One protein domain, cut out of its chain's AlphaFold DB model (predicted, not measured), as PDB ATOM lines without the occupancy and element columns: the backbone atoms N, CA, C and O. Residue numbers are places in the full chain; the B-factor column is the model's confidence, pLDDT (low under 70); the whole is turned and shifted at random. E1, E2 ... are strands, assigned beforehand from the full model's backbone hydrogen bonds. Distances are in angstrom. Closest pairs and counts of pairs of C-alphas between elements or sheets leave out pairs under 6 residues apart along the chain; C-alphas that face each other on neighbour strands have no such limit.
ATOM      1  N   THR A 505     177.131 196.837 235.060       97.25
ATOM      2  CA  THR A 505     176.345 195.622 234.816       97.25
ATOM      3  C   THR A 505     176.861 194.883 233.587       97.25
ATOM      4  O   THR A 505     177.025 195.481 232.523       97.25
ATOM      5  N   VAL A 506     177.072 193.569 233.706       97.06
ATOM      6  CA  VAL A 506     177.323 192.674 232.566       97.06
ATOM      7  C   VAL A 506     176.224 191.617 232.478       97.06
ATOM      8  O   VAL A 506     176.050 190.820 233.398       97.06
ATOM      9  N   ASN A 507     175.523 191.571 231.349       94.44
ATOM     10  CA  ASN A 507     174.554 190.525 231.036       94.44
ATOM     11  C   ASN A 507     175.212 189.449 230.163       94.44
ATOM     12  O   ASN A 507     175.762 189.746 229.101       94.44
ATOM     13  N   LEU A 508     175.110 188.195 230.591       93.00
ATOM     14  CA  LEU A 508     175.505 187.008 229.844       93.00
ATOM     15  C   LEU A 508     174.239 186.349 229.289       93.00
ATOM     16  O   LEU A 508     173.426 185.827 230.053       93.00
ATOM     17  N   THR A 509     174.073 186.368 227.965       88.88
ATOM     18  CA  THR A 509     172.906 185.770 227.287       88.88
ATOM     19  C   THR A 509     173.286 184.569 226.417       88.88
ATOM     20  O   THR A 509     172.504 184.121 225.581       88.88
ATOM     21  N   ALA A 510     174.481 184.008 226.614       87.69
ATOM     22  CA  ALA A 510     174.947 182.813 225.923       87.69
ATOM     23  C   ALA A 510     175.906 181.989 226.794       87.69
ATOM     24  O   ALA A 510     176.545 182.488 227.722       87.69
ATOM     25  N   VAL A 511     176.018 180.694 226.475       84.12
ATOM     26  CA  VAL A 511     176.859 179.760 227.231       84.12
ATOM     27  C   VAL A 511     178.331 180.126 227.094       84.12
ATOM     28  O   VAL A 511     178.889 180.094 226.000       84.12
ATOM     29  N   THR A 512     178.979 180.386 228.225       82.25
ATOM     30  CA  THR A 512     180.424 180.625 228.289       82.25
ATOM     31  C   THR A 512     181.145 179.315 228.593       82.25
ATOM     32  O   THR A 512     180.902 178.695 229.631       82.25
ATOM     33  N   ALA A 513     182.014 178.859 227.689       81.81
ATOM     34  CA  ALA A 513     182.736 177.598 227.853       81.81
ATOM     35  C   ALA A 513     184.024 177.787 228.673       81.81
ATOM     36  O   ALA A 513     184.795 178.709 228.425       81.81
ATOM     37  N   GLY A 514     184.300 176.863 229.598       90.12
ATOM     38  CA  GLY A 514     185.512 176.892 230.422       90.12
ATOM     39  C   GLY A 514     185.487 177.955 231.524       90.12
ATOM     40  O   GLY A 514     184.421 178.369 231.980       90.12
ATOM     41  N   ASP A 515     186.676 178.333 231.999       93.00
ATOM     42  CA  ASP A 515     186.837 179.406 232.982       93.00
ATOM     43  C   ASP A 515     186.722 180.769 232.295       93.00
ATOM     44  O   ASP A 515     187.260 180.957 231.208       93.00
ATOM     45  N   TYR A 516     186.075 181.738 232.931       94.81
ATOM     46  CA  TYR A 516     185.908 183.089 232.408       94.81
ATOM     47  C   TYR A 516     186.106 184.115 233.511       94.81
ATOM     48  O   TYR A 516     185.831 183.831 234.675       94.81
ATOM     49  N   THR A 517     186.628 185.291 233.170       95.38
ATOM     50  CA  THR A 517     186.848 186.364 234.146       95.38
ATOM     51  C   THR A 517     186.157 187.633 233.687       95.38
ATOM     52  O   THR A 517     186.404 188.091 232.576       95.38
ATOM     53  N   ILE A 518     185.354 188.233 234.557       96.31
ATOM     54  CA  ILE A 518     184.796 189.572 234.368       96.31
ATOM     55  C   ILE A 518     185.422 190.478 235.414       96.31
ATOM     56  O   ILE A 518     185.453 190.150 236.598       96.31
ATOM     57  N   ARG A 519     185.939 191.618 234.971       95.06
ATOM     58  CA  ARG A 519     186.564 192.594 235.849       95.06
ATOM     59  C   ARG A 519     185.899 193.950 235.715       95.06
ATOM     60  O   ARG A 519     185.894 194.526 234.630       95.06
ATOM     61  N   PHE A 520     185.455 194.472 236.846       94.75
ATOM     62  CA  PHE A 520     184.802 195.761 236.980       94.75
ATOM     63  C   PHE A 520     185.695 196.825 237.614       94.75
ATOM     64  O   PHE A 520     186.757 196.548 238.189       94.75
ATOM     65  N   ALA A 521     185.249 198.074 237.496       90.62
ATOM     66  CA  ALA A 521     185.733 199.150 238.339       90.62
ATOM     67  C   ALA A 521     185.343 198.896 239.811       90.62
ATOM     68  O   ALA A 521     184.569 197.993 240.129       90.62
ATOM     69  N   ALA A 522     185.927 199.667 240.727       87.19
ATOM     70  CA  ALA A 522     185.560 199.605 242.142       87.19
ATOM     71  C   ALA A 522     184.087 200.002 242.352       87.19
ATOM     72  O   ALA A 522     183.599 200.897 241.658       87.19
ATOM     73  N   GLY A 523     183.419 199.407 243.343       86.00
ATOM     74  CA  GLY A 523     182.039 199.740 243.704       86.00
ATOM     75  C   GLY A 523     181.048 198.587 243.539       86.00
ATOM     76  O   GLY A 523     181.425 197.419 243.455       86.00
ATOM     77  N   ALA A 524     179.760 198.934 243.535       90.06
ATOM     78  CA  ALA A 524     178.678 197.973 243.368       90.06
ATOM     79  C   ALA A 524     178.533 197.590 241.893       90.06
ATOM     80  O   ALA A 524     178.291 198.452 241.048       90.06
ATOM     81  N   ASN A 525     178.674 196.301 241.606       94.81
ATOM     82  CA  ASN A 525     178.605 195.761 240.255       94.81
ATOM     83  C   ASN A 525     177.559 194.652 240.171       94.81
ATOM     84  O   ASN A 525     177.175 194.070 241.187       94.81
ATOM     85  N   SER A 526     177.139 194.335 238.954       97.19
ATOM     86  CA  SER A 526     176.135 193.320 238.680       97.19
ATOM     87  C   SER A 526     176.572 192.402 237.545       97.19
ATOM     88  O   SER A 526     177.077 192.851 236.515       97.19
ATOM     89  N   VAL A 527     176.346 191.102 237.709       97.06
ATOM     90  CA  VAL A 527     176.454 190.121 236.625       97.06
ATOM     91  C   VAL A 527     175.151 189.352 236.554       97.06
ATOM     92  O   VAL A 527     174.738 188.747 237.539       97.06
ATOM     93  N   ASN A 528     174.531 189.348 235.381       94.69
ATOM     94  CA  ASN A 528     173.268 188.662 235.156       94.69
ATOM     95  C   ASN A 528     173.483 187.505 234.177       94.69
ATOM     96  O   ASN A 528     174.048 187.701 233.103       94.69
ATOM     97  N   VAL A 529     173.028 186.308 234.532       92.50
ATOM     98  CA  VAL A 529     172.977 185.127 233.664       92.50
ATOM     99  C   VAL A 529     171.514 184.904 233.300       92.50
ATOM    100  O   VAL A 529     170.716 184.567 234.174       92.50
ATOM    101  N   LEU A 530     171.167 185.153 232.037       87.31
ATOM    102  CA  LEU A 530     169.779 185.263 231.558       87.31
ATOM    103  C   LEU A 530     169.430 184.144 230.560       87.31
ATOM    104  O   LEU A 530     170.331 183.474 230.050       87.31
ATOM    105  N   GLN A 531     168.153 183.976 230.200       75.75
ATOM    106  CA  GLN A 531     167.711 183.214 229.013       75.75
ATOM    107  C   GLN A 531     168.235 181.765 228.935       75.75
ATOM    108  O   GLN A 531     168.710 181.309 227.892       75.75
ATOM    109  N   ASN A 532     168.154 181.008 230.034       68.69
ATOM    110  CA  ASN A 532     168.562 179.590 230.092       68.69
ATOM    111  C   ASN A 532     170.046 179.335 229.791       68.69
ATOM    112  O   ASN A 532     170.451 178.232 229.403       68.69
ATOM    113  N   THR A 533     170.878 180.354 229.967       78.25
ATOM    114  CA  THR A 533     172.302 180.268 229.670       78.25
ATOM    115  C   THR A 533     173.040 179.652 230.843       78.25
ATOM    116  O   THR A 533     172.789 179.961 231.998       78.25
ATOM    117  N   SER A 534     173.934 178.712 230.556       83.38
ATOM    118  CA  SER A 534     174.783 178.084 231.571       83.38
ATOM    119  C   SER A 534     176.208 178.612 231.467       83.38
ATOM    120  O   SER A 534     176.703 178.879 230.373       83.38
ATOM    121  N   VAL A 535     176.901 178.720 232.596       86.69
ATOM    122  CA  VAL A 535     178.314 179.106 232.647       86.69
ATOM    123  C   VAL A 535     179.147 177.869 232.967       86.69
ATOM    124  O   VAL A 535     178.931 177.210 233.980       86.69
ATOM    125  N   GLY A 536     180.092 177.544 232.083       81.94
ATOM    126  CA  GLY A 536     180.725 176.230 231.991       81.94
ATOM    127  C   GLY A 536     181.495 175.763 233.227       81.94
ATOM    128  O   GLY A 536     181.146 174.730 233.793       81.94
ATOM    129  N   SER A 537     182.596 176.433 233.601       90.69
ATOM    130  CA  SER A 537     183.521 175.927 234.639       90.69
ATOM    131  C   SER A 537     183.678 176.854 235.835       90.69
ATOM    132  O   SER A 537     183.147 176.538 236.894       90.69
ATOM    133  N   THR A 538     184.385 177.971 235.706       94.62
ATOM    134  CA  THR A 538     184.556 178.947 236.792       94.62
ATOM    135  C   THR A 538     184.283 180.332 236.250       94.62
ATOM    136  O   THR A 538     184.949 180.764 235.314       94.62
ATOM    137  N   LEU A 539     183.347 181.046 236.858       96.00
ATOM    138  CA  LEU A 539     183.189 182.472 236.658       96.00
ATOM    139  C   LEU A 539     183.960 183.199 237.754       96.00
ATOM    140  O   LEU A 539     183.600 183.135 238.927       96.00
ATOM    141  N   ASN A 540     185.044 183.858 237.366       95.38
ATOM    142  CA  ASN A 540     185.782 184.758 238.234       95.38
ATOM    143  C   ASN A 540     185.190 186.156 238.068       95.38
ATOM    144  O   ASN A 540     185.109 186.652 236.942       95.38
ATOM    145  N   VAL A 541     184.794 186.788 239.167       95.75
ATOM    146  CA  VAL A 541     184.371 188.189 239.149       95.75
ATOM    147  C   VAL A 541     185.305 188.980 240.044       95.75
ATOM    148  O   VAL A 541     185.584 188.590 241.176       95.75
ATOM    149  N   GLU A 542     185.833 190.065 239.494       93.88
ATOM    150  CA  GLU A 542     186.819 190.926 240.132       93.88
ATOM    151  C   GLU A 542     186.343 192.380 240.094       93.88
ATOM    152  O   GLU A 542     185.729 192.805 239.113       93.88
ATOM    153  N   ALA A 543     186.710 193.173 241.097       91.06
ATOM    154  CA  ALA A 543     186.579 194.633 241.082       91.06
ATOM    155  C   ALA A 543     187.966 195.281 241.237       91.06
ATOM    156  O   ALA A 543     188.919 194.622 241.623       91.06
ATOM    157  N   ASN A 544     188.153 196.560 240.915       84.88
ATOM    158  CA  ASN A 544     189.420 197.270 241.185       84.88
ATOM    159  C   ASN A 544     189.392 198.053 242.518       84.88
ATOM    160  O   ASN A 544     190.081 199.069 242.649       84.88
ATOM    161  N   GLY A 545     188.582 197.630 243.491       72.44
ATOM    162  CA  GLY A 545     188.452 198.300 244.782       72.44
ATOM    163  C   GLY A 545     189.529 197.868 245.777       72.44
ATOM    164  O   GLY A 545     189.753 196.700 246.056       72.44
ATOM    165  N   GLY A 546     190.250 198.837 246.341       63.47
ATOM    166  CA  GLY A 546     191.269 198.579 247.365       63.47
ATOM    167  C   GLY A 546     190.715 198.335 248.775       63.47
ATOM    168  O   GLY A 546     191.466 198.543 249.729       63.47
ATOM    169  N   GLY A 547     189.431 197.999 248.932       63.84
ATOM    170  CA  GLY A 547     188.734 197.949 250.223       63.84
ATOM    171  C   GLY A 547     187.854 196.709 250.385       63.84
ATOM    172  O   GLY A 547     187.480 196.091 249.408       63.84
ATOM    173  N   ASN A 548     187.504 196.371 251.629       65.81
ATOM    174  CA  ASN A 548     186.755 195.153 251.980       65.81
ATOM    175  C   ASN A 548     185.221 195.305 251.833       65.81
ATOM    176  O   ASN A 548     184.465 194.792 252.668       65.81
ATOM    177  N   THR A 549     184.752 196.119 250.889       69.69
ATOM    178  CA  THR A 549     183.331 196.493 250.764       69.69
ATOM    179  C   THR A 549     182.824 196.423 249.331       69.69
ATOM    180  O   THR A 549     181.778 197.003 249.044       69.69
ATOM    181  N   ASP A 550     183.555 195.778 248.421       84.12
ATOM    182  CA  ASP A 550     183.057 195.596 247.064       84.12
ATOM    183  C   ASP A 550     181.888 194.602 247.093       84.12
ATOM    184  O   ASP A 550     181.925 193.572 247.778       84.12
ATOM    185  N   SER A 551     180.818 194.939 246.372       90.06
ATOM    186  CA  SER A 551     179.582 194.163 246.349       90.06
ATOM    187  C   SER A 551     179.222 193.752 244.930       90.06
ATOM    188  O   SER A 551     179.242 194.583 244.017       90.06
ATOM    189  N   LEU A 552     178.814 192.500 244.765       95.25
ATOM    190  CA  LEU A 552     178.274 191.971 243.520       95.25
ATOM    191  C   LEU A 552     176.810 191.601 243.705       95.25
ATOM    192  O   LEU A 552     176.491 190.778 244.559       95.25
ATOM    193  N   THR A 553     175.942 192.136 242.852       97.44
ATOM    194  CA  THR A 553     174.644 191.512 242.597       97.44
ATOM    195  C   THR A 553     174.815 190.480 241.489       97.44
ATOM    196  O   THR A 553     175.154 190.817 240.358       97.44
ATOM    197  N   PHE A 554     174.632 189.206 241.806       97.44
ATOM    198  CA  PHE A 554     174.673 188.129 240.830       97.44
ATOM    199  C   PHE A 554     173.255 187.637 240.580       97.44
ATOM    200  O   PHE A 554     172.642 187.064 241.476       97.44
ATOM    201  N   THR A 555     172.732 187.852 239.380       95.31
ATOM    202  CA  THR A 555     171.377 187.420 239.026       95.31
ATOM    203  C   THR A 555     171.446 186.149 238.196       95.31
ATOM    204  O   THR A 555     172.145 186.097 237.183       95.31
ATOM    205  N   ILE A 556     170.704 185.129 238.607       92.56
ATOM    206  CA  ILE A 556     170.401 183.941 237.818       92.56
ATOM    207  C   ILE A 556     168.919 184.023 237.486       92.56
ATOM    208  O   ILE A 556     168.092 183.826 238.370       92.56
ATOM    209  N   ASP A 557     168.599 184.317 236.232       88.06
ATOM    210  CA  ASP A 557     167.217 184.445 235.786       88.06
ATOM    211  C   ASP A 557     166.941 183.476 234.636       88.06
ATOM    212  O   ASP A 557     167.478 183.610 233.532       88.06
ATOM    213  N   GLY A 558     166.152 182.442 234.934       81.38
ATOM    214  CA  GLY A 558     165.708 181.463 233.944       81.38
ATOM    215  C   GLY A 558     164.719 182.031 232.928       81.38
ATOM    216  O   GLY A 558     164.495 181.388 231.902       81.38
ATOM    217  N   ASP A 559     164.157 183.209 233.188       74.81
ATOM    218  CA  ASP A 559     163.158 183.814 232.324       74.81
ATOM    219  C   ASP A 559     163.812 184.549 231.153       74.81
ATOM    220  O   ASP A 559     164.886 185.155 231.261       74.81
ATOM    221  N   ASP A 560     163.159 184.501 229.993       69.06
ATOM    222  CA  ASP A 560     163.488 185.399 228.901       69.06
ATOM    223  C   ASP A 560     162.807 186.764 229.133       69.06
ATOM    224  O   ASP A 560     161.577 186.874 229.051       69.06
ATOM    225  N   PRO A 561     163.580 187.845 229.369       59.28
ATOM    226  CA  PRO A 561     163.025 189.180 229.589       59.28
ATOM    227  C   PRO A 561     162.264 189.718 228.366       59.28
ATOM    228  O   PRO A 561     161.563 190.724 228.466       59.28
ATOM    229  N   THR A 562     162.382 189.070 227.199       55.75
ATOM    230  CA  THR A 562     161.645 189.427 225.980       55.75
ATOM    231  C   THR A 562     160.281 188.735 225.855       55.75
ATOM    232  O   THR A 562     159.475 189.136 225.009       55.75
ATOM    233  N   THR A 563     159.978 187.747 226.706       54.88
ATOM    234  CA  THR A 563     158.715 186.983 226.720       54.88
ATOM    235  C   THR A 563     158.143 186.841 228.148       54.88
ATOM    236  O   THR A 563     157.895 185.725 228.607       54.88
ATOM    237  N   PRO A 564     157.819 187.956 228.841       46.97
ATOM    238  CA  PRO A 564     157.501 188.007 230.284       46.97
ATOM    239  C   PRO A 564     156.234 187.249 230.755       46.97
ATOM    240  O   PRO A 564     155.761 187.457 231.867       46.97
ATOM    241  N   LEU A 565     155.636 186.388 229.925       44.75
ATOM    242  CA  LEU A 565     154.397 185.652 230.210       44.75
ATOM    243  C   LEU A 565     154.463 184.154 229.868       44.75
ATOM    244  O   LEU A 565     153.450 183.456 229.988       44.75
ATOM    245  N   LEU A 566     155.608 183.635 229.422       45.41
ATOM    246  CA  LEU A 566     155.768 182.199 229.208       45.41
ATOM    247  C   LEU A 566     156.312 181.554 230.484       45.41
ATOM    248  O   LEU A 566     157.257 182.045 231.084       45.41
ATOM    249  N   THR A 567     155.709 180.433 230.895       54.09
ATOM    250  CA  THR A 567     156.219 179.552 231.959       54.09
ATOM    251  C   THR A 567     157.492 178.860 231.467       54.09
ATOM    252  O   THR A 567     157.504 177.652 231.205       54.09
ATOM    253  N   GLU A 568     158.541 179.635 231.232       56.09
ATOM    254  CA  GLU A 568     159.866 179.113 230.969       56.09
ATOM    255  C   GLU A 568     160.379 178.474 232.261       56.09
ATOM    256  O   GLU A 568     160.045 178.884 233.366       56.09
ATOM    257  N   LYS A 569     161.029 177.320 232.119       65.25
ATOM    258  CA  LYS A 569     161.393 176.439 233.244       65.25
ATOM    259  C   LYS A 569     162.861 176.065 233.221       65.25
ATOM    260  O   LYS A 569     163.254 175.115 233.907       65.25
ATOM    261  N   ALA A 570     163.649 176.653 232.325       70.69
ATOM    262  CA  ALA A 570     164.953 176.080 232.101       70.69
ATOM    263  C   ALA A 570     165.905 176.441 233.240       70.69
ATOM    264  O   ALA A 570     165.857 177.476 233.899       70.69
ATOM    265  N   THR A 571     166.687 175.424 233.561       83.12
ATOM    266  CA  THR A 571     167.609 175.427 234.676       83.12
ATOM    267  C   THR A 571     168.898 176.069 234.214       83.12
ATOM    268  O   THR A 571     169.505 175.611 233.245       83.12
ATOM    269  N   ILE A 572     169.337 177.096 234.934       89.06
ATOM    270  CA  ILE A 572     170.669 177.666 234.746       89.06
ATOM    271  C   ILE A 572     171.651 176.928 235.645       89.06
ATOM    272  O   ILE A 572     171.425 176.774 236.848       89.06
ATOM    273  N   ILE A 573     172.748 176.480 235.036       91.56
ATOM    274  CA  ILE A 573     173.890 175.912 235.738       91.56
ATOM    275  C   ILE A 573     175.041 176.898 235.621       91.56
ATOM    276  O   ILE A 573     175.579 177.127 234.539       91.56
ATOM    277  N   VAL A 574     175.443 177.450 236.752       93.88
ATOM    278  CA  VAL A 574     176.723 178.120 236.913       93.88
ATOM    279  C   VAL A 574     177.686 177.091 237.493       93.88
ATOM    280  O   VAL A 574     177.352 176.366 238.431       93.88
ATOM    281  N   GLY A 575     178.887 176.993 236.926       94.00
ATOM    282  CA  GLY A 575     179.989 176.270 237.550       94.00
ATOM    283  C   GLY A 575     180.396 176.923 238.882       94.00
ATOM    284  O   GLY A 575     179.570 177.289 239.705       94.00
ATOM    285  N   LYS A 576     181.681 177.099 239.154       95.94
ATOM    286  CA  LYS A 576     182.127 177.809 240.361       95.94
ATOM    287  C   LYS A 576     181.951 179.316 240.189       95.94
ATOM    288  O   LYS A 576     182.290 179.838 239.132       95.94
ATOM    289  N   LEU A 577     181.511 180.009 241.234       97.06
ATOM    290  CA  LEU A 577     181.580 181.465 241.321       97.06
ATOM    291  C   LEU A 577     182.734 181.835 242.252       97.06
ATOM    292  O   LEU A 577     182.671 181.618 243.463       97.06
ATOM    293  N   ASN A 578     183.815 182.346 241.672       95.31
ATOM    294  CA  ASN A 578     184.996 182.755 242.412       95.31
ATOM    295  C   ASN A 578     185.055 184.282 242.516       95.31
ATOM    296  O   ASN A 578     185.259 184.975 241.522       95.31
ATOM    297  N   LEU A 579     184.913 184.776 243.739       94.12
ATOM    298  CA  LEU A 579     184.976 186.185 244.120       94.12
ATOM    299  C   LEU A 579     186.254 186.501 244.914       94.12
ATOM    300  O   LEU A 579     186.454 187.626 245.360       94.12
ATOM    301  N   ASN A 580     187.129 185.508 245.107       91.31
ATOM    302  CA  ASN A 580     188.383 185.638 245.836       91.31
ATOM    303  C   ASN A 580     189.571 185.631 244.867       91.31
ATOM    304  O   ASN A 580     189.968 184.587 244.334       91.31
ATOM    305  N   ASN A 581     190.184 186.796 244.670       89.25
ATOM    306  CA  ASN A 581     191.382 186.908 243.855       89.25
ATOM    307  C   ASN A 581     192.644 186.803 244.722       89.25
ATOM    308  O   ASN A 581     193.159 187.788 245.242       89.25
ATOM    309  N   THR A 582     193.207 185.601 244.815       86.44
ATOM    310  CA  THR A 582     194.412 185.358 245.630       86.44
ATOM    311  C   THR A 582     195.695 185.964 245.053       86.44
ATOM    312  O   THR A 582     196.639 186.217 245.802       86.44
ATOM    313  N   ALA A 583     195.751 186.218 243.740       87.06
ATOM    314  CA  ALA A 583     196.916 186.821 243.090       87.06
ATOM    315  C   ALA A 583     196.981 188.337 243.332       87.06
ATOM    316  O   ALA A 583     198.061 188.903 243.510       87.06
ATOM    317  N   THR A 584     195.820 188.987 243.359       86.00
ATOM    318  CA  THR A 584     195.647 190.413 243.633       86.00
ATOM    319  C   THR A 584     194.462 190.606 244.586       86.00
ATOM    320  O   THR A 584     193.369 190.901 244.110       86.00
ATOM    321  N   PRO A 585     194.667 190.457 245.913       83.19
ATOM    322  CA  PRO A 585     193.590 190.449 246.914       83.19
ATOM    323  C   PRO A 585     192.676 191.671 246.907       83.19
ATOM    324  O   PRO A 585     191.474 191.512 247.090       83.19
ATOM    325  N   ASN A 586     193.214 192.853 246.581       83.81
ATOM    326  CA  ASN A 586     192.479 194.115 246.371       83.81
ATOM    327  C   ASN A 586     191.602 194.110 245.101       83.81
ATOM    328  O   ASN A 586     191.424 195.138 244.452       83.81
ATOM    329  N   ARG A 587     191.199 192.930 244.645       88.94
ATOM    330  CA  ARG A 587     190.262 192.751 243.542       88.94
ATOM    331  C   ARG A 587     189.176 191.741 243.844       88.94
ATOM    332  O   ARG A 587     188.447 191.339 242.940       88.94
ATOM    333  N   SER A 588     189.151 191.270 245.083       89.56
ATOM    334  CA  SER A 588     188.127 190.360 245.560       89.56
ATOM    335  C   SER A 588     186.820 191.122 245.761       89.56
ATOM    336  O   SER A 588     186.797 192.349 245.729       89.56
ATOM    337  N   ILE A 589     185.732 190.378 245.901       90.50
ATOM    338  CA  ILE A 589     184.406 190.913 246.199       90.50
ATOM    339  C   ILE A 589     183.965 190.293 247.521       90.50
ATOM    340  O   ILE A 589     183.892 189.069 247.645       90.50
ATOM    341  N   GLU A 590     183.691 191.128 248.519       87.56
ATOM    342  CA  GLU A 590     183.430 190.697 249.898       87.56
ATOM    343  C   GLU A 590     181.948 190.498 250.211       87.56
ATOM    344  O   GLU A 590     181.634 189.906 251.247       87.56
ATOM    345  N   GLN A 591     181.055 191.008 249.361       90.44
ATOM    346  CA  GLN A 591     179.609 190.913 249.540       90.44
ATOM    347  C   GLN A 591     178.949 190.408 248.260       90.44
ATOM    348  O   GLN A 591     179.161 190.957 247.177       90.44
ATOM    349  N   LEU A 592     178.126 189.373 248.386       94.94
ATOM    350  CA  LEU A 592     177.364 188.796 247.286       94.94
ATOM    351  C   LEU A 592     175.871 188.904 247.589       94.94
ATOM    352  O   LEU A 592     175.386 188.299 248.538       94.94
ATOM    353  N   ASN A 593     175.139 189.622 246.746       96.56
ATOM    354  CA  ASN A 593     173.689 189.528 246.669       96.56
ATOM    355  C   ASN A 593     173.326 188.622 245.490       96.56
ATOM    356  O   ASN A 593     173.514 188.994 244.337       96.56
ATOM    357  N   LEU A 594     172.853 187.416 245.766       97.00
ATOM    358  CA  LEU A 594     172.453 186.433 244.773       97.00
ATOM    359  C   LEU A 594     170.936 186.517 244.567       97.00
ATOM    360  O   LEU A 594     170.165 186.266 245.487       97.00
ATOM    361  N   VAL A 595     170.508 186.860 243.358       94.81
ATOM    362  CA  VAL A 595     169.093 186.927 242.973       94.81
ATOM    363  C   VAL A 595     168.793 185.727 242.081       94.81
ATOM    364  O   VAL A 595     169.456 185.552 241.060       94.81
ATOM    365  N   VAL A 596     167.842 184.877 242.461       91.44
ATOM    366  CA  VAL A 596     167.542 183.619 241.761       91.44
ATOM    367  C   VAL A 596     166.072 183.583 241.367       91.44
ATOM    368  O   VAL A 596     165.200 183.379 242.213       91.44
ATOM    369  N   ASN A 597     165.806 183.759 240.073       87.50
ATOM    370  CA  ASN A 597     164.459 183.899 239.538       87.50
ATOM    371  C   ASN A 597     164.127 182.868 238.456       87.50
ATOM    372  O   ASN A 597     164.977 182.470 237.655       87.50
ATOM    373  N   ASN A 598     162.868 182.435 238.456       81.12
ATOM    374  CA  ASN A 598     162.266 181.569 237.453       81.12
ATOM    375  C   ASN A 598     160.736 181.680 237.544       81.12
ATOM    376  O   ASN A 598     160.152 181.388 238.587       81.12
ATOM    377  N   SER A 599     160.062 182.002 236.445       71.06
ATOM    378  CA  SER A 599     158.597 182.007 236.326       71.06
ATOM    379  C   SER A 599     157.978 180.598 236.418       71.06
ATOM    380  O   SER A 599     156.755 180.436 236.348       71.06
ATOM    381  N   GLY A 600     158.794 179.547 236.586       65.25
ATOM    382  CA  GLY A 600     158.378 178.170 236.842       65.25
ATOM    383  C   GLY A 600     159.228 177.431 237.890       65.25
ATOM    384  O   GLY A 600     160.159 177.957 238.483       65.25
ATOM    385  N   ALA A 601     158.923 176.146 238.117       60.72
ATOM    386  CA  ALA A 601     159.591 175.297 239.119       60.72
ATOM    387  C   ALA A 601     161.006 174.811 238.711       60.72
ATOM    388  O   ALA A 601     161.348 173.646 238.929       60.72
ATOM    389  N   GLY A 602     161.803 175.650 238.044       66.25
ATOM    390  CA  GLY A 602     163.204 175.347 237.749       66.25
ATOM    391  C   GLY A 602     164.053 175.282 239.027       66.25
ATOM    392  O   GLY A 602     163.736 175.926 240.025       66.25
ATOM    393  N   THR A 603     165.135 174.497 239.008       78.38
ATOM    394  CA  THR A 603     166.126 174.470 240.097       78.38
ATOM    395  C   THR A 603     167.463 174.931 239.568       78.38
ATOM    396  O   THR A 603     168.146 174.183 238.872       78.38
ATOM    397  N   HIS A 604     167.861 176.149 239.917       89.94
ATOM    398  CA  HIS A 604     169.156 176.677 239.518       89.94
ATOM    399  C   HIS A 604     170.269 175.983 240.290       89.94
ATOM    400  O   HIS A 604     170.113 175.598 241.447       89.94
ATOM    401  N   THR A 605     171.408 175.783 239.636       93.50
ATOM    402  CA  THR A 605     172.583 175.205 240.283       93.50
ATOM    403  C   THR A 605     173.757 176.148 240.135       93.50
ATOM    404  O   THR A 605     174.060 176.606 239.040       93.50
ATOM    405  N   ILE A 606     174.453 176.374 241.236       96.00
ATOM    406  CA  ILE A 606     175.767 176.998 241.277       96.00
ATOM    407  C   ILE A 606     176.742 176.006 241.908       96.00
ATOM    408  O   ILE A 606     176.362 175.202 242.752       96.00
ATOM    409  N   GLY A 607     177.988 175.979 241.462       96.56
ATOM    410  CA  GLY A 607     179.059 175.190 242.066       96.56
ATOM    411  C   GLY A 607     179.519 175.778 243.403       96.56
ATOM    412  O   GLY A 607     178.730 176.283 244.190       96.56
ATOM    413  N   ALA A 608     180.823 175.713 243.675       95.94
ATOM    414  CA  ALA A 608     181.388 176.371 244.855       95.94
ATOM    415  C   ALA A 608     181.280 177.900 244.733       95.94
ATOM    416  O   ALA A 608     181.562 178.442 243.660       95.94
ATOM    417  N   ILE A 609     180.943 178.572 245.836       96.50
ATOM    418  CA  ILE A 609     180.937 180.036 245.943       96.50
ATOM    419  C   ILE A 609     182.096 180.436 246.853       96.50
ATOM    420  O   ILE A 609     182.125 180.078 248.029       96.50
ATOM    421  N   THR A 610     183.081 181.139 246.297       93.81
ATOM    422  CA  THR A 610     184.312 181.482 247.021       93.81
ATOM    423  C   THR A 610     184.416 182.989 247.242       93.81
ATOM    424  O   THR A 610     184.777 183.698 246.310       93.81
ATOM    425  N   LEU A 611     184.139 183.476 248.454       91.81
ATOM    426  CA  LEU A 611     184.436 184.848 248.893       91.81
ATOM    427  C   LEU A 611     185.814 184.918 249.585       91.81
ATOM    428  O   LEU A 611     186.336 183.888 250.037       91.81
ATOM    429  N   PRO A 612     186.437 186.107 249.663       87.56
ATOM    430  CA  PRO A 612     187.689 186.310 250.386       87.56
ATOM    431  C   PRO A 612     187.529 186.057 251.893       87.56
ATOM    432  O   PRO A 612     186.747 186.706 252.584       87.56
ATOM    433  N   ASP A 613     188.344 185.144 252.418       72.69
ATOM    434  CA  ASP A 613     188.365 184.756 253.833       72.69
ATOM    435  C   ASP A 613     189.542 185.420 254.575       72.69
ATOM    436  O   ASP A 613     190.464 184.772 255.076       72.69
ATOM    437  N   ALA A 614     189.567 186.757 254.554       67.94
ATOM    438  CA  ALA A 614     190.583 187.563 255.228       67.94
ATOM    439  C   ALA A 614     190.061 188.155 256.551       67.94
ATOM    440  O   ALA A 614     188.864 188.416 256.738       67.94
ATOM    441  N   ALA A 615     190.974 188.412 257.491       56.91
ATOM    442  CA  ALA A 615     190.645 189.113 258.730       56.91
ATOM    443  C   ALA A 615     190.092 190.517 258.411       56.91
ATOM    444  O   ALA A 615     190.778 191.331 257.800       56.91
ATOM    445  N   GLY A 616     188.846 190.790 258.818       62.25
ATOM    446  CA  GLY A 616     188.144 192.048 258.526       62.25
ATOM    447  C   GLY A 616     187.352 192.092 257.210       62.25
ATOM    448  O   GLY A 616     186.737 193.121 256.944       62.25
ATOM    449  N   ALA A 617     187.331 191.024 256.403       67.94
ATOM    450  CA  ALA A 617     186.379 190.885 255.294       67.94
ATOM    451  C   ALA A 617     184.990 190.506 255.838       67.94
ATOM    452  O   ALA A 617     184.901 189.657 256.734       67.94
ATOM    453  N   VAL A 618     183.927 191.145 255.338       65.44
ATOM    454  CA  VAL A 618     182.549 190.949 255.828       65.44
ATOM    455  C   VAL A 618     181.950 189.632 255.314       65.44
ATOM    456  O   VAL A 618     181.224 188.994 256.062       65.44
ATOM    457  N   GLY A 619     182.372 189.136 254.143       83.62
ATOM    458  CA  GLY A 619     182.126 187.762 253.685       83.62
ATOM    459  C   GLY A 619     180.659 187.336 253.774       83.62
ATOM    460  O   GLY A 619     180.382 186.286 254.359       83.62
ATOM    461  N   THR A 620     179.751 188.165 253.257       90.56
ATOM    462  CA  THR A 620     178.297 187.961 253.318       90.56
ATOM    463  C   THR A 620     177.747 187.478 251.983       90.56
ATOM    464  O   THR A 620     178.117 187.980 250.919       90.56
ATOM    465  N   ILE A 621     176.828 186.518 252.048       95.50
ATOM    466  CA  ILE A 621     175.980 186.094 250.938       95.50
ATOM    467  C   ILE A 621     174.528 186.321 251.353       95.50
ATOM    468  O   ILE A 621     174.069 185.736 252.326       95.50
ATOM    469  N   THR A 622     173.793 187.122 250.596       96.50
ATOM    470  CA  THR A 622     172.335 187.231 250.712       96.50
ATOM    471  C   THR A 622     171.715 186.594 249.481       96.50
ATOM    472  O   THR A 622     172.187 186.836 248.374       96.50
ATOM    473  N   ILE A 623     170.692 185.762 249.656       96.38
ATOM    474  CA  ILE A 623     170.001 185.057 248.578       96.38
ATOM    475  C   ILE A 623     168.538 185.486 248.578       96.38
ATOM    476  O   ILE A 623     167.841 185.391 249.588       96.38
ATOM    477  N   THR A 624     168.084 185.974 247.429       94.19
ATOM    478  CA  THR A 624     166.719 186.454 247.208       94.19
ATOM    479  C   THR A 624     166.148 185.881 245.918       94.19
ATOM    480  O   THR A 624     166.888 185.352 245.087       94.19
ATOM    481  N   GLY A 625     164.836 186.003 245.739       90.38
ATOM    482  CA  GLY A 625     164.156 185.652 244.493       90.38
ATOM    483  C   GLY A 625     163.046 184.627 244.684       90.38
ATOM    484  O   GLY A 625     162.589 184.365 245.800       90.38
ATOM    485  N   ASN A 626     162.577 184.073 243.572       85.19
ATOM    486  CA  ASN A 626     161.409 183.193 243.532       85.19
ATOM    487  C   ASN A 626     161.720 181.744 243.127       85.19
ATOM    488  O   ASN A 626     160.802 180.953 242.939       85.19
ATOM    489  N   SER A 627     162.995 181.360 243.019       86.25
ATOM    490  CA  SER A 627     163.372 180.019 242.572       86.25
ATOM    491  C   SER A 627     164.321 179.291 243.524       86.25
ATOM    492  O   SER A 627     165.108 179.892 244.252       86.25
ATOM    493  N   SER A 628     164.248 177.959 243.493       87.94
ATOM    494  CA  SER A 628     165.121 177.074 244.268       87.94
ATOM    495  C   SER A 628     166.575 177.145 243.793       87.94
ATOM    496  O   SER A 628     166.851 177.214 242.587       87.94
ATOM    497  N   LEU A 629     167.518 177.056 244.734       92.50
ATOM    498  CA  LEU A 629     168.951 177.123 244.455       92.50
ATOM    499  C   LEU A 629     169.688 175.923 245.048       92.50
ATOM    500  O   LEU A 629     169.677 175.692 246.251       92.50
ATOM    501  N   THR A 630     170.429 175.203 244.210       94.50
ATOM    502  CA  THR A 630     171.403 174.202 244.653       94.50
ATOM    503  C   THR A 630     172.822 174.759 244.598       94.50
ATOM    504  O   THR A 630     173.318 175.078 243.519       94.50
ATOM    505  N   ILE A 631     173.524 174.770 245.732       96.69
ATOM    506  CA  ILE A 631     174.966 175.022 245.821       96.69
ATOM    507  C   ILE A 631     175.703 173.675 245.844       96.69
ATOM    508  O   ILE A 631     175.790 172.976 246.857       96.69
ATOM    509  N   ASN A 632     176.237 173.283 244.689       94.75
ATOM    510  CA  ASN A 632     176.950 172.033 244.440       94.75
ATOM    511  C   ASN A 632     178.466 172.169 244.683       94.75
ATOM    512  O   ASN A 632     179.294 171.790 243.850       94.75
ATOM    513  N   GLY A 633     178.838 172.758 245.815       94.38
ATOM    514  CA  GLY A 633     180.222 172.975 246.219       94.38
ATOM    515  C   GLY A 633     180.314 173.653 247.581       94.38
ATOM    516  O   GLY A 633     179.299 174.012 248.169       94.38
ATOM    517  N   ALA A 634     181.533 173.796 248.098       92.19
ATOM    518  CA  ALA A 634     181.753 174.467 249.375       92.19
ATOM    519  C   ALA A 634     181.543 175.985 249.254       92.19
ATOM    520  O   ALA A 634     181.811 176.574 248.202       92.19
ATOM    521  N   VAL A 635     181.115 176.600 250.355       93.88
ATOM    522  CA  VAL A 635     180.941 178.050 250.499       93.88
ATOM    523  C   VAL A 635     182.007 178.595 251.451       93.88
ATOM    524  O   VAL A 635     182.190 178.052 252.544       93.88
ATOM    525  N   THR A 636     182.714 179.661 251.058       91.88
ATOM    526  CA  THR A 636     183.626 180.411 251.947       91.88
ATOM    527  C   THR A 636     182.995 181.735 252.368       91.88
ATOM    528  O   THR A 636     183.412 182.792 251.914       91.88
ATOM    529  N   ALA A 637     181.973 181.691 253.219       90.56
ATOM    530  CA  ALA A 637     181.306 182.882 253.748       90.56
ATOM    531  C   ALA A 637     181.232 182.828 255.278       90.56
ATOM    532  O   ALA A 637     181.246 181.750 255.876       90.56
ATOM    533  N   LYS A 638     181.170 184.003 255.907       90.69
ATOM    534  CA  LYS A 638     180.884 184.144 257.344       90.69
ATOM    535  C   LYS A 638     179.390 184.205 257.604       90.69
ATOM    536  O   LYS A 638     178.947 183.811 258.673       90.69
ATOM    537  N   GLU A 639     178.640 184.680 256.620       93.44
ATOM    538  CA  GLU A 639     177.196 184.800 256.680       93.44
ATOM    539  C   GLU A 639     176.599 184.382 255.338       93.44
ATOM    540  O   GLU A 639     177.078 184.805 254.282       93.44
ATOM    541  N   LEU A 640     175.582 183.531 255.393       96.44
ATOM    542  CA  LEU A 640     174.724 183.180 254.274       96.44
ATOM    543  C   LEU A 640     173.278 183.274 254.750       96.44
ATOM    544  O   LEU A 640     172.863 182.507 255.615       96.44
ATOM    545  N   ASP A 641     172.520 184.187 254.160       97.31
ATOM    546  CA  ASP A 641     171.113 184.413 254.473       97.31
ATOM    547  C   ASP A 641     170.256 184.176 253.228       97.31
ATOM    548  O   ASP A 641     170.365 184.915 252.250       97.31
ATOM    549  N   ALA A 642     169.421 183.138 253.255       96.69
ATOM    550  CA  ALA A 642     168.479 182.787 252.196       96.69
ATOM    551  C   ALA A 642     167.015 183.092 252.546       96.69
ATOM    552  O   ALA A 642     166.111 182.688 251.809       96.69
ATOM    553  N   SER A 643     166.770 183.853 253.617       94.94
ATOM    554  CA  SER A 643     165.420 184.216 254.065       94.94
ATOM    555  C   SER A 643     164.643 185.061 253.047       94.94
ATOM    556  O   SER A 643     163.417 185.137 253.108       94.94
ATOM    557  N   GLY A 644     165.340 185.675 252.084       93.44
ATOM    558  CA  GLY A 644     164.754 186.453 250.994       93.44
ATOM    559  C   GLY A 644     164.237 185.635 249.804       93.44
ATOM    560  O   GLY A 644     163.792 186.230 248.820       93.44
ATOM    561  N   LEU A 645     164.307 184.302 249.845       90.38
ATOM    562  CA  LEU A 645     163.645 183.432 248.871       90.38
ATOM    563  C   LEU A 645     162.160 183.295 249.242       90.38
ATOM    564  O   LEU A 645     161.842 182.683 250.258       90.38
ATOM    565  N   THR A 646     161.247 183.854 248.435       81.44
ATOM    566  CA  THR A 646     159.839 184.065 248.850       81.44
ATOM    567  C   THR A 646     158.760 183.452 247.948       81.44
ATOM    568  O   THR A 646     157.588 183.497 248.313       81.44
ATOM    569  N   GLU A 647     159.093 182.873 246.788       66.31
ATOM    570  CA  GLU A 647     158.077 182.458 245.794       66.31
ATOM    571  C   GLU A 647     158.328 181.098 245.101       66.31
ATOM    572  O   GLU A 647     158.029 180.907 243.926       66.31
ATOM    573  N   ALA A 648     158.777 180.083 245.834       57.91
ATOM    574  CA  ALA A 648     158.646 178.698 245.387       57.91
ATOM    575  C   ALA A 648     157.236 178.158 245.748       57.91
ATOM    576  O   ALA A 648     156.631 178.533 246.751       57.91
ATOM    577  N   THR A 649     156.622 177.305 244.920       56.94
ATOM    578  CA  THR A 649     155.293 176.733 245.242       56.94
ATOM    579  C   THR A 649     155.372 175.955 246.566       56.94
ATOM    580  O   THR A 649     156.280 175.151 246.725       56.94
ATOM    581  N   ALA A 650     154.447 176.146 247.514       46.09
ATOM    582  CA  ALA A 650     154.496 175.473 248.821       46.09
ATOM    583  C   ALA A 650     154.759 173.947 248.706       46.09
ATOM    584  O   ALA A 650     154.038 173.247 247.989       46.09
ATOM    585  N   GLY A 651     155.787 173.440 249.407       56.59
ATOM    586  CA  GLY A 651     156.273 172.050 249.311       56.59
ATOM    587  C   GLY A 651     157.361 171.805 248.251       56.59
ATOM    588  O   GLY A 651     157.550 170.666 247.820       56.59
ATOM    589  N   THR A 652     158.030 172.861 247.792       73.25
ATOM    590  CA  THR A 652     159.228 172.799 246.941       73.25
ATOM    591  C   THR A 652     160.485 173.060 247.773       73.25
ATOM    592  O   THR A 652     160.396 173.578 248.882       73.25
ATOM    593  N   ASN A 653     161.647 172.667 247.248       86.38
ATOM    594  CA  ASN A 653     162.930 172.887 247.916       86.38
ATOM    595  C   ASN A 653     163.319 174.373 247.861       86.38
ATOM    596  O   ASN A 653     163.143 174.996 246.812       86.38
ATOM    597  N   GLY A 654     163.918 174.903 248.925       90.75
ATOM    598  CA  GLY A 654     164.534 176.228 248.945       90.75
ATOM    599  C   GLY A 654     166.003 176.186 248.525       90.75
ATOM    600  O   GLY A 654     166.349 175.900 247.370       90.75
ATOM    601  N   LEU A 655     166.880 176.474 249.481       94.50
ATOM    602  CA  LEU A 655     168.326 176.365 249.391       94.50
ATOM    603  C   LEU A 655     168.786 174.926 249.668       94.50
ATOM    604  O   LEU A 655     168.591 174.374 250.747       94.50
ATOM    605  N   ILE A 656     169.507 174.333 248.717       95.12
ATOM    606  CA  ILE A 656     170.139 173.017 248.865       95.12
ATOM    607  C   ILE A 656     171.657 173.166 248.813       95.12
ATOM    608  O   ILE A 656     172.247 173.323 247.742       95.12
ATOM    609  N   MET A 657     172.321 173.023 249.952       96.25
ATOM    610  CA  MET A 657     173.775 172.899 250.039       96.25
ATOM    611  C   MET A 657     174.175 171.423 249.953       96.25
ATOM    612  O   MET A 657     173.581 170.568 250.600       96.25
ATOM    613  N   LYS A 658     175.193 171.094 249.148       94.50
ATOM    614  CA  LYS A 658     175.684 169.704 248.997       94.50
ATOM    615  C   LYS A 658     177.047 169.438 249.630       94.50
ATOM    616  O   LYS A 658     177.549 168.317 249.550       94.50
ATOM    617  N   ALA A 659     177.672 170.454 250.215       92.56
ATOM    618  CA  ALA A 659     178.988 170.347 250.823       92.56
ATOM    619  C   ALA A 659     179.082 171.203 252.087       92.56
ATOM    620  O   ALA A 659     178.462 172.258 252.178       92.56
ATOM    621  N   THR A 660     179.910 170.752 253.029       89.69
ATOM    622  CA  THR A 660     180.296 171.504 254.227       89.69
ATOM    623  C   THR A 660     180.910 172.854 253.851       89.69
ATOM    624  O   THR A 660     181.760 172.935 252.958       89.69
ATOM    625  N   SER A 661     180.504 173.903 254.562       89.44
ATOM    626  CA  SER A 661     181.067 175.248 254.433       89.44
ATOM    627  C   SER A 661     182.519 175.285 254.933       89.44
ATOM    628  O   SER A 661     182.885 174.579 255.872       89.44
ATOM    629  N   VAL A 662     183.380 176.096 254.313       87.19
ATOM    630  CA  VAL A 662     184.841 176.087 254.562       87.19
ATOM    631  C   VAL A 662     185.398 177.456 254.968       87.19
ATOM    632  O   VAL A 662     186.428 177.890 254.463       87.19
ATOM    633  N   SER A 663     184.724 178.122 255.907       84.00
ATOM    634  CA  SER A 663     185.152 179.396 256.510       84.00
ATOM    635  C   SER A 663     186.220 179.216 257.606       84.00
ATOM    636  O   SER A 663     186.286 178.183 258.283       84.00
ATOM    637  N   THR A 664     187.072 180.228 257.813       84.56
ATOM    638  CA  THR A 664     188.029 180.282 258.936       84.56
ATOM    639  C   THR A 664     187.355 180.435 260.301       84.56
ATOM    640  O   THR A 664     187.947 180.059 261.320       84.56
ATOM    641  N   VAL A 665     186.119 180.939 260.329       86.38
ATOM    642  CA  VAL A 665     185.252 181.080 261.508       86.38
ATOM    643  C   VAL A 665     183.943 180.310 261.300       86.38
ATOM    644  O   VAL A 665     183.720 179.754 260.229       86.38
ATOM    645  N   GLY A 666     183.096 180.243 262.329       88.25
ATOM    646  CA  GLY A 666     181.739 179.713 262.183       88.25
ATOM    647  C   GLY A 666     180.913 180.507 261.181       88.25
ATOM    648  O   GLY A 666     181.138 181.710 261.024       88.25
ATOM    649  N   ILE A 667     179.987 179.832 260.506       92.50
ATOM    650  CA  ILE A 667     179.037 180.465 259.593       92.50
ATOM    651  C   ILE A 667     177.748 180.828 260.337       92.50
ATOM    652  O   ILE A 667     177.232 180.036 261.126       92.50
ATOM    653  N   ASN A 668     177.227 182.023 260.066       95.31
ATOM    654  CA  ASN A 668     175.839 182.382 260.331       95.31
ATOM    655  C   ASN A 668     175.022 181.989 259.097       95.31
ATOM    656  O   ASN A 668     175.185 182.591 258.039       95.31
ATOM    657  N   LEU A 669     174.208 180.950 259.210       97.25
ATOM    658  CA  LEU A 669     173.465 180.351 258.112       97.25
ATOM    659  C   LEU A 669     171.967 180.459 258.393       97.25
ATOM    660  O   LEU A 669     171.484 179.932 259.389       97.25
ATOM    661  N   THR A 670     171.229 181.118 257.514       97.81
ATOM    662  CA  THR A 670     169.769 181.214 257.584       97.81
ATOM    663  C   THR A 670     169.186 180.655 256.295       97.81
ATOM    664  O   THR A 670     169.581 181.081 255.209       97.81
ATOM    665  N   GLY A 671     168.303 179.666 256.414       95.94
ATOM    666  CA  GLY A 671     167.525 179.149 255.298       95.94
ATOM    667  C   GLY A 671     166.388 180.089 254.896       95.94
ATOM    668  O   GLY A 671     166.357 181.271 255.241       95.94
ATOM    669  N   SER A 672     165.489 179.566 254.089       94.31
ATOM    670  CA  SER A 672     164.382 180.236 253.436       94.31
ATOM    671  C   SER A 672     163.049 179.943 254.135       94.31
ATOM    672  O   SER A 672     162.989 179.505 255.281       94.31
ATOM    673  N   THR A 673     161.942 180.245 253.456       91.38
ATOM    674  CA  THR A 673     160.599 179.821 253.876       91.38
ATOM    675  C   THR A 673     160.169 178.484 253.247       91.38
ATOM    676  O   THR A 673     158.971 178.195 253.186       91.38
ATOM    677  N   PHE A 674     161.113 177.718 252.693       91.31
ATOM    678  CA  PHE A 674     160.904 176.467 251.959       91.31
ATOM    679  C   PHE A 674     161.764 175.337 252.526       91.31
ATOM    680  O   PHE A 674     162.646 175.582 253.325       91.31
ATOM    681  N   ASP A 675     161.549 174.104 252.054       92.94
ATOM    682  CA  ASP A 675     162.304 172.937 252.521       92.94
ATOM    683  C   ASP A 675     163.796 173.068 252.140       92.94
ATOM    684  O   ASP A 675     164.173 172.891 250.971       92.94
ATOM    685  N   ASP A 676     164.655 173.370 253.113       95.50
ATOM    686  CA  ASP A 676     166.082 173.598 252.898       95.50
ATOM    687  C   ASP A 676     166.953 172.387 253.248       95.50
ATOM    688  O   ASP A 676     166.627 171.528 254.066       95.50
ATOM    689  N   SER A 677     168.143 172.325 252.651       96.06
ATOM    690  CA  SER A 677     169.209 171.418 253.073       96.06
ATOM    691  C   SER A 677     170.467 172.217 253.381       96.06
ATOM    692  O   SER A 677     171.144 172.717 252.481       96.06
ATOM    693  N   LEU A 678     170.777 172.336 254.669       97.25
ATOM    694  CA  LEU A 678     171.769 173.260 255.204       97.25
ATOM    695  C   LEU A 678     172.978 172.509 255.771       97.25
ATOM    696  O   LEU A 678     172.846 171.599 256.598       97.25
ATOM    697  N   PHE A 679     174.176 172.924 255.354       94.62
ATOM    698  CA  PHE A 679     175.446 172.397 255.857       94.62
ATOM    699  C   PHE A 679     176.270 173.509 256.514       94.62
ATOM    700  O   PHE A 679     176.767 174.419 255.844       94.62
ATOM    701  N   GLY A 680     176.473 173.367 257.826       93.25
ATOM    702  CA  GLY A 680     177.419 174.157 258.603       93.25
ATOM    703  C   GLY A 680     178.872 173.957 258.161       93.25
ATOM    704  O   GLY A 680     179.181 173.345 257.130       93.25
ATOM    705  N   SER A 681     179.786 174.503 258.943       92.25
ATOM    706  CA  SER A 681     181.226 174.438 258.773       92.25
ATOM    707  C   SER A 681     181.858 173.378 259.692       92.25
ATOM    708  O   SER A 681     181.247 172.396 260.088       92.25
ATOM    709  N   THR A 682     183.158 173.491 259.963       91.25
ATOM    710  CA  THR A 682     183.826 172.667 260.995       91.25
ATOM    711  C   THR A 682     184.095 173.461 262.275       91.25
ATOM    712  O   THR A 682     184.856 173.016 263.142       91.25
ATOM    713  N   LYS A 683     183.551 174.677 262.344       92.06
ATOM    714  CA  LYS A 683     183.672 175.653 263.427       92.06
ATOM    715  C   LYS A 683     182.317 175.773 264.128       92.06
ATOM    716  O   LYS A 683     181.423 175.006 263.844       92.06
ATOM    717  N   ASN A 684     182.206 176.688 265.083       92.06
ATOM    718  CA  ASN A 684     180.979 176.874 265.854       92.06
ATOM    719  C   ASN A 684     179.988 177.720 265.057       92.06
ATOM    720  O   ASN A 684     180.190 178.932 264.967       92.06
ATOM    721  N   ASP A 685     178.957 177.101 264.500       94.25
ATOM    722  CA  ASP A 685     178.023 177.775 263.599       94.25
ATOM    723  C   ASP A 685     176.756 178.267 264.307       94.25
ATOM    724  O   ASP A 685     176.363 177.755 265.358       94.25
ATOM    725  N   PHE A 686     176.094 179.252 263.705       96.00
ATOM    726  CA  PHE A 686     174.722 179.636 264.030       96.00
ATOM    727  C   PHE A 686     173.861 179.297 262.823       96.00
ATOM    728  O   PHE A 686     174.042 179.893 261.767       96.00
ATOM    729  N   ILE A 687     172.960 178.329 262.954       97.88
ATOM    730  CA  ILE A 687     172.157 177.825 261.841       97.88
ATOM    731  C   ILE A 687     170.680 177.976 262.187       97.88
ATOM    732  O   ILE A 687     170.245 177.488 263.224       97.88
ATOM    733  N   SER A 688     169.920 178.626 261.313       98.00
ATOM    734  CA  SER A 688     168.463 178.732 261.374       98.00
ATOM    735  C   SER A 688     167.871 178.089 260.122       98.00
ATOM    736  O   SER A 688     168.235 178.516 259.028       98.00
ATOM    737  N   GLY A 689     166.990 177.096 260.271       96.50
ATOM    738  CA  GLY A 689     166.276 176.456 259.156       96.50
ATOM    739  C   GLY A 689     165.352 177.444 258.460       96.50
ATOM    740  O   GLY A 689     165.590 177.796 257.316       96.50
ATOM    741  N   GLY A 690     164.442 178.050 259.220       94.88
ATOM    742  CA  GLY A 690     163.511 179.039 258.687       94.88
ATOM    743  C   GLY A 690     162.092 178.514 258.796       94.88
ATOM    744  O   GLY A 690     161.666 178.170 259.892       94.88
ATOM    745  N   ALA A 691     161.338 178.519 257.704       92.69
ATOM    746  CA  ALA A 691     160.078 177.785 257.647       92.69
ATOM    747  C   ALA A 691     160.189 176.690 256.589       92.69
ATOM    748  O   ALA A 691     160.837 176.916 255.578       92.69
ATOM    749  N   GLY A 692     159.491 175.569 256.741       91.25
ATOM    750  CA  GLY A 692     159.558 174.474 255.771       91.25
ATOM    751  C   GLY A 692     159.808 173.137 256.446       91.25
ATOM    752  O   GLY A 692     159.400 172.918 257.578       91.25
ATOM    753  N   LYS A 693     160.378 172.181 255.722       93.00
ATOM    754  CA  LYS A 693     160.920 170.943 256.291       93.00
ATOM    755  C   LYS A 693     162.409 170.910 256.037       93.00
ATOM    756  O   LYS A 693     162.866 170.391 255.014       93.00
ATOM    757  N   ASP A 694     163.157 171.427 256.991       95.81
ATOM    758  CA  ASP A 694     164.571 171.683 256.820       95.81
ATOM    759  C   ASP A 694     165.406 170.480 257.233       95.81
ATOM    760  O   ASP A 694     165.100 169.746 258.170       95.81
ATOM    761  N   THR A 695     166.501 170.244 256.520       96.38
ATOM    762  CA  THR A 695     167.500 169.233 256.864       96.38
ATOM    763  C   THR A 695     168.817 169.912 257.202       96.38
ATOM    764  O   THR A 695     169.502 170.415 256.313       96.38
ATOM    765  N   ILE A 696     169.212 169.883 258.476       97.44
ATOM    766  CA  ILE A 696     170.349 170.654 258.991       97.44
ATOM    767  C   ILE A 696     171.468 169.738 259.493       97.44
ATOM    768  O   ILE A 696     171.250 168.845 260.314       97.44
ATOM    769  N   THR A 697     172.700 169.987 259.037       94.50
ATOM    770  CA  THR A 697     173.917 169.298 259.504       94.50
ATOM    771  C   THR A 697     174.986 170.301 259.942       94.50
ATOM    772  O   THR A 697     175.585 170.967 259.098       94.50
ATOM    773  N   GLY A 698     175.314 170.346 261.239       89.88
ATOM    774  CA  GLY A 698     176.360 171.235 261.783       89.88
ATOM    775  C   GLY A 698     177.790 170.922 261.310       89.88
ATOM    776  O   GLY A 698     178.620 171.803 261.221       89.88
ATOM    777  N   SER A 699     178.085 169.683 260.891       88.06
ATOM    778  CA  SER A 699     179.373 169.249 260.292       88.06
ATOM    779  C   SER A 699     180.639 169.307 261.188       88.06
ATOM    780  O   SER A 699     181.675 168.705 260.847       88.06
ATOM    781  N   GLY A 700     180.563 169.894 262.380       87.38
ATOM    782  CA  GLY A 700     181.581 169.882 263.434       87.38
ATOM    783  C   GLY A 700     181.472 171.132 264.306       87.38
ATOM    784  O   GLY A 700     180.621 171.955 264.052       87.38
ATOM    785  N   GLY A 701     182.344 171.294 265.305       89.00
ATOM    786  CA  GLY A 701     182.251 172.449 266.207       89.00
ATOM    787  C   GLY A 701     181.080 172.364 267.191       89.00
ATOM    788  O   GLY A 701     180.462 171.310 267.353       89.00
ATOM    789  N   SER A 702     180.865 173.454 267.927       90.88
ATOM    790  CA  SER A 702     179.771 173.619 268.889       90.88
ATOM    791  C   SER A 702     178.753 174.614 268.342       90.88
ATOM    792  O   SER A 702     178.940 175.825 268.469       90.88
ATOM    793  N   ASP A 703     177.693 174.084 267.742       93.75
ATOM    794  CA  ASP A 703     176.734 174.839 266.929       93.75
ATOM    795  C   ASP A 703     175.494 175.274 267.708       93.75
ATOM    796  O   ASP A 703     175.026 174.604 268.627       93.75
ATOM    797  N   GLN A 704     174.886 176.376 267.302       95.19
ATOM    798  CA  GLN A 704     173.541 176.741 267.729       95.19
ATOM    799  C   GLN A 704     172.605 176.538 266.549       95.19
ATOM    800  O   GLN A 704     172.761 177.196 265.527       95.19
ATOM    801  N   ILE A 705     171.679 175.592 266.685       97.31
ATOM    802  CA  ILE A 705     170.767 175.184 265.620       97.31
ATOM    803  C   ILE A 705     169.343 175.528 266.050       97.31
ATOM    804  O   ILE A 705     168.833 174.983 267.028       97.31
ATOM    805  N   THR A 706     168.714 176.419 265.305       97.75
ATOM    806  CA  THR A 706     167.287 176.722 265.367       97.75
ATOM    807  C   THR A 706     166.643 176.073 264.151       97.75
ATOM    808  O   THR A 706     167.071 176.318 263.026       97.75
ATOM    809  N   LEU A 707     165.691 175.174 264.367       96.56
ATOM    810  CA  LEU A 707     165.033 174.436 263.292       96.56
ATOM    811  C   LEU A 707     164.006 175.329 262.592       96.56
ATOM    812  O   LEU A 707     164.085 175.491 261.381       96.56
ATOM    813  N   GLY A 708     163.202 176.057 263.365       95.25
ATOM    814  CA  GLY A 708     162.206 176.987 262.855       95.25
ATOM    815  C   GLY A 708     160.804 176.385 262.740       95.25
ATOM    816  O   GLY A 708     160.432 175.465 263.467       95.25
ATOM    817  N   ASP A 709     159.976 176.986 261.885       92.75
ATOM    818  CA  ASP A 709     158.591 176.566 261.677       92.75
ATOM    819  C   ASP A 709     158.551 175.385 260.708       92.75
ATOM    820  O   ASP A 709     158.690 175.557 259.499       92.75
ATOM    821  N   GLY A 710     158.273 174.183 261.193       91.19
ATOM    822  CA  GLY A 710     158.467 173.040 260.321       91.19
ATOM    823  C   GLY A 710     158.287 171.701 260.984       91.19
ATOM    824  O   GLY A 710     157.867 171.600 262.135       91.19
ATOM    825  N   PHE A 711     158.558 170.655 260.207       92.25
ATOM    826  CA  PHE A 711     158.891 169.345 260.762       92.25
ATOM    827  C   PHE A 711     160.262 168.981 260.227       92.25
ATOM    828  O   PHE A 711     160.387 168.437 259.122       92.25
TER     829      PHE A 711
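What this domain is: This is residues 505 to 711 of the 893 residues of an uncharacterized protein of Microcystis aeruginosa NIES-3787 (UniProt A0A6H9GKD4). The chain is wound in stacked turns, a flattened solenoid whose two walls are twisted parallel sheets set face to face as a sandwich. Strand after strand the chain changes wall, running one way in the first sheet and back in the second, from E1 at one end of the stack to E17 at the other. The printed part has 207 residues with 17 named strands, E1 to E17 in order along the chain, and no named helix; one sheet runs E1 E3 E5 E7 E9 E11 E13 E15 E17, the other E2 E4 E6 E8 E10 E12 E14 E16, both all parallel. The class is all strand, with under half of the residues, 93 of 207, in named strands. The whole is compact, with a radius of gyration of the C-alphas of 16.3 A and spans of 44 by 40 by 25 A.

How they stand to each other: From the first printed residue on, the first sheet takes E1, residues 505 to 508, E3, 524 to 529, E5, 551 to 557, E7, 591 to 597, E9, 620 to 625, E11, 639 to 645, E13, 668 to 670, E15, 686 to 692, and E17, 704 to 710. The second takes E2, residues 516 to 519, E4, 535 to 542, E6, 573 to 578, E8, 603 to 606, E10, 628 to 631, E12, 653 to 657, E14, 675 to 679, and E16, 695 to 697. The edge strands are E1 and E17 in the first sheet, E2 and E16 in the second. The sheets make a sandwich, two sheets face to face, with best planes 5 degrees apart and facing parts 9.6 A centre to centre. E1 and E3 are parallel at 14 degrees, with N 506 and O 526 2.9 A apart, within hydrogen-bond range. E4 bends by 72 degrees at residue 538; it is parallel to E6 at 32 degrees, with N 539 and O 576 2.8 A apart. The pairing of E6 is staggered: residues 574 to 578 pair with E4, and residues 573 to 574 with E8, where N 574 and O 605 are 2.8 A apart. Residues 577 to 578 also pair, parallel, with residues 609 to 610, outside the named strands. E7 and E9 are parallel at 16 degrees, with N 594 and O 622 2.8 A apart. E15 and E17 are parallel at 6 degrees, with N 706 and O 687 2.8 A apart. Between the sheets, the closest C-alphas of E7 and E10 are those of Val 596 and Leu 629, 7.2 A apart. Those of E14 and E15 are Asp 675 and Gly 692, 4.5 A apart. E3 and E4 are near each other, with 5 pairs of C-alphas within 10 A.

Where its parts are: E1 begins with C-alpha 505 at (176.345, 195.622, 234.816). From first to last C-alpha, E3 measures 17.1 A, E4 16.4 A, E5 18.9 A, E7 19.5 A and E9 16.8 A. E7 begins with C-alpha 591 at (179.609, 190.913, 249.540). E15 measures 18.0 A and E17 17.2 A, and E17 ends with C-alpha 710 at (158.467, 173.040, 260.321).

The domain as a whole: The two C-alphas farthest apart, those of Thr 562 and Ser 702, are 49.2 A apart. The printed part has no cut. The long links are E5 to E6, E6 to E7 and E8 to E9. The mean pLDDT of the printed part is 86.9, and 28 residues are under 70, among them residues 546 to 549, 560 to 569 and 614 to 618.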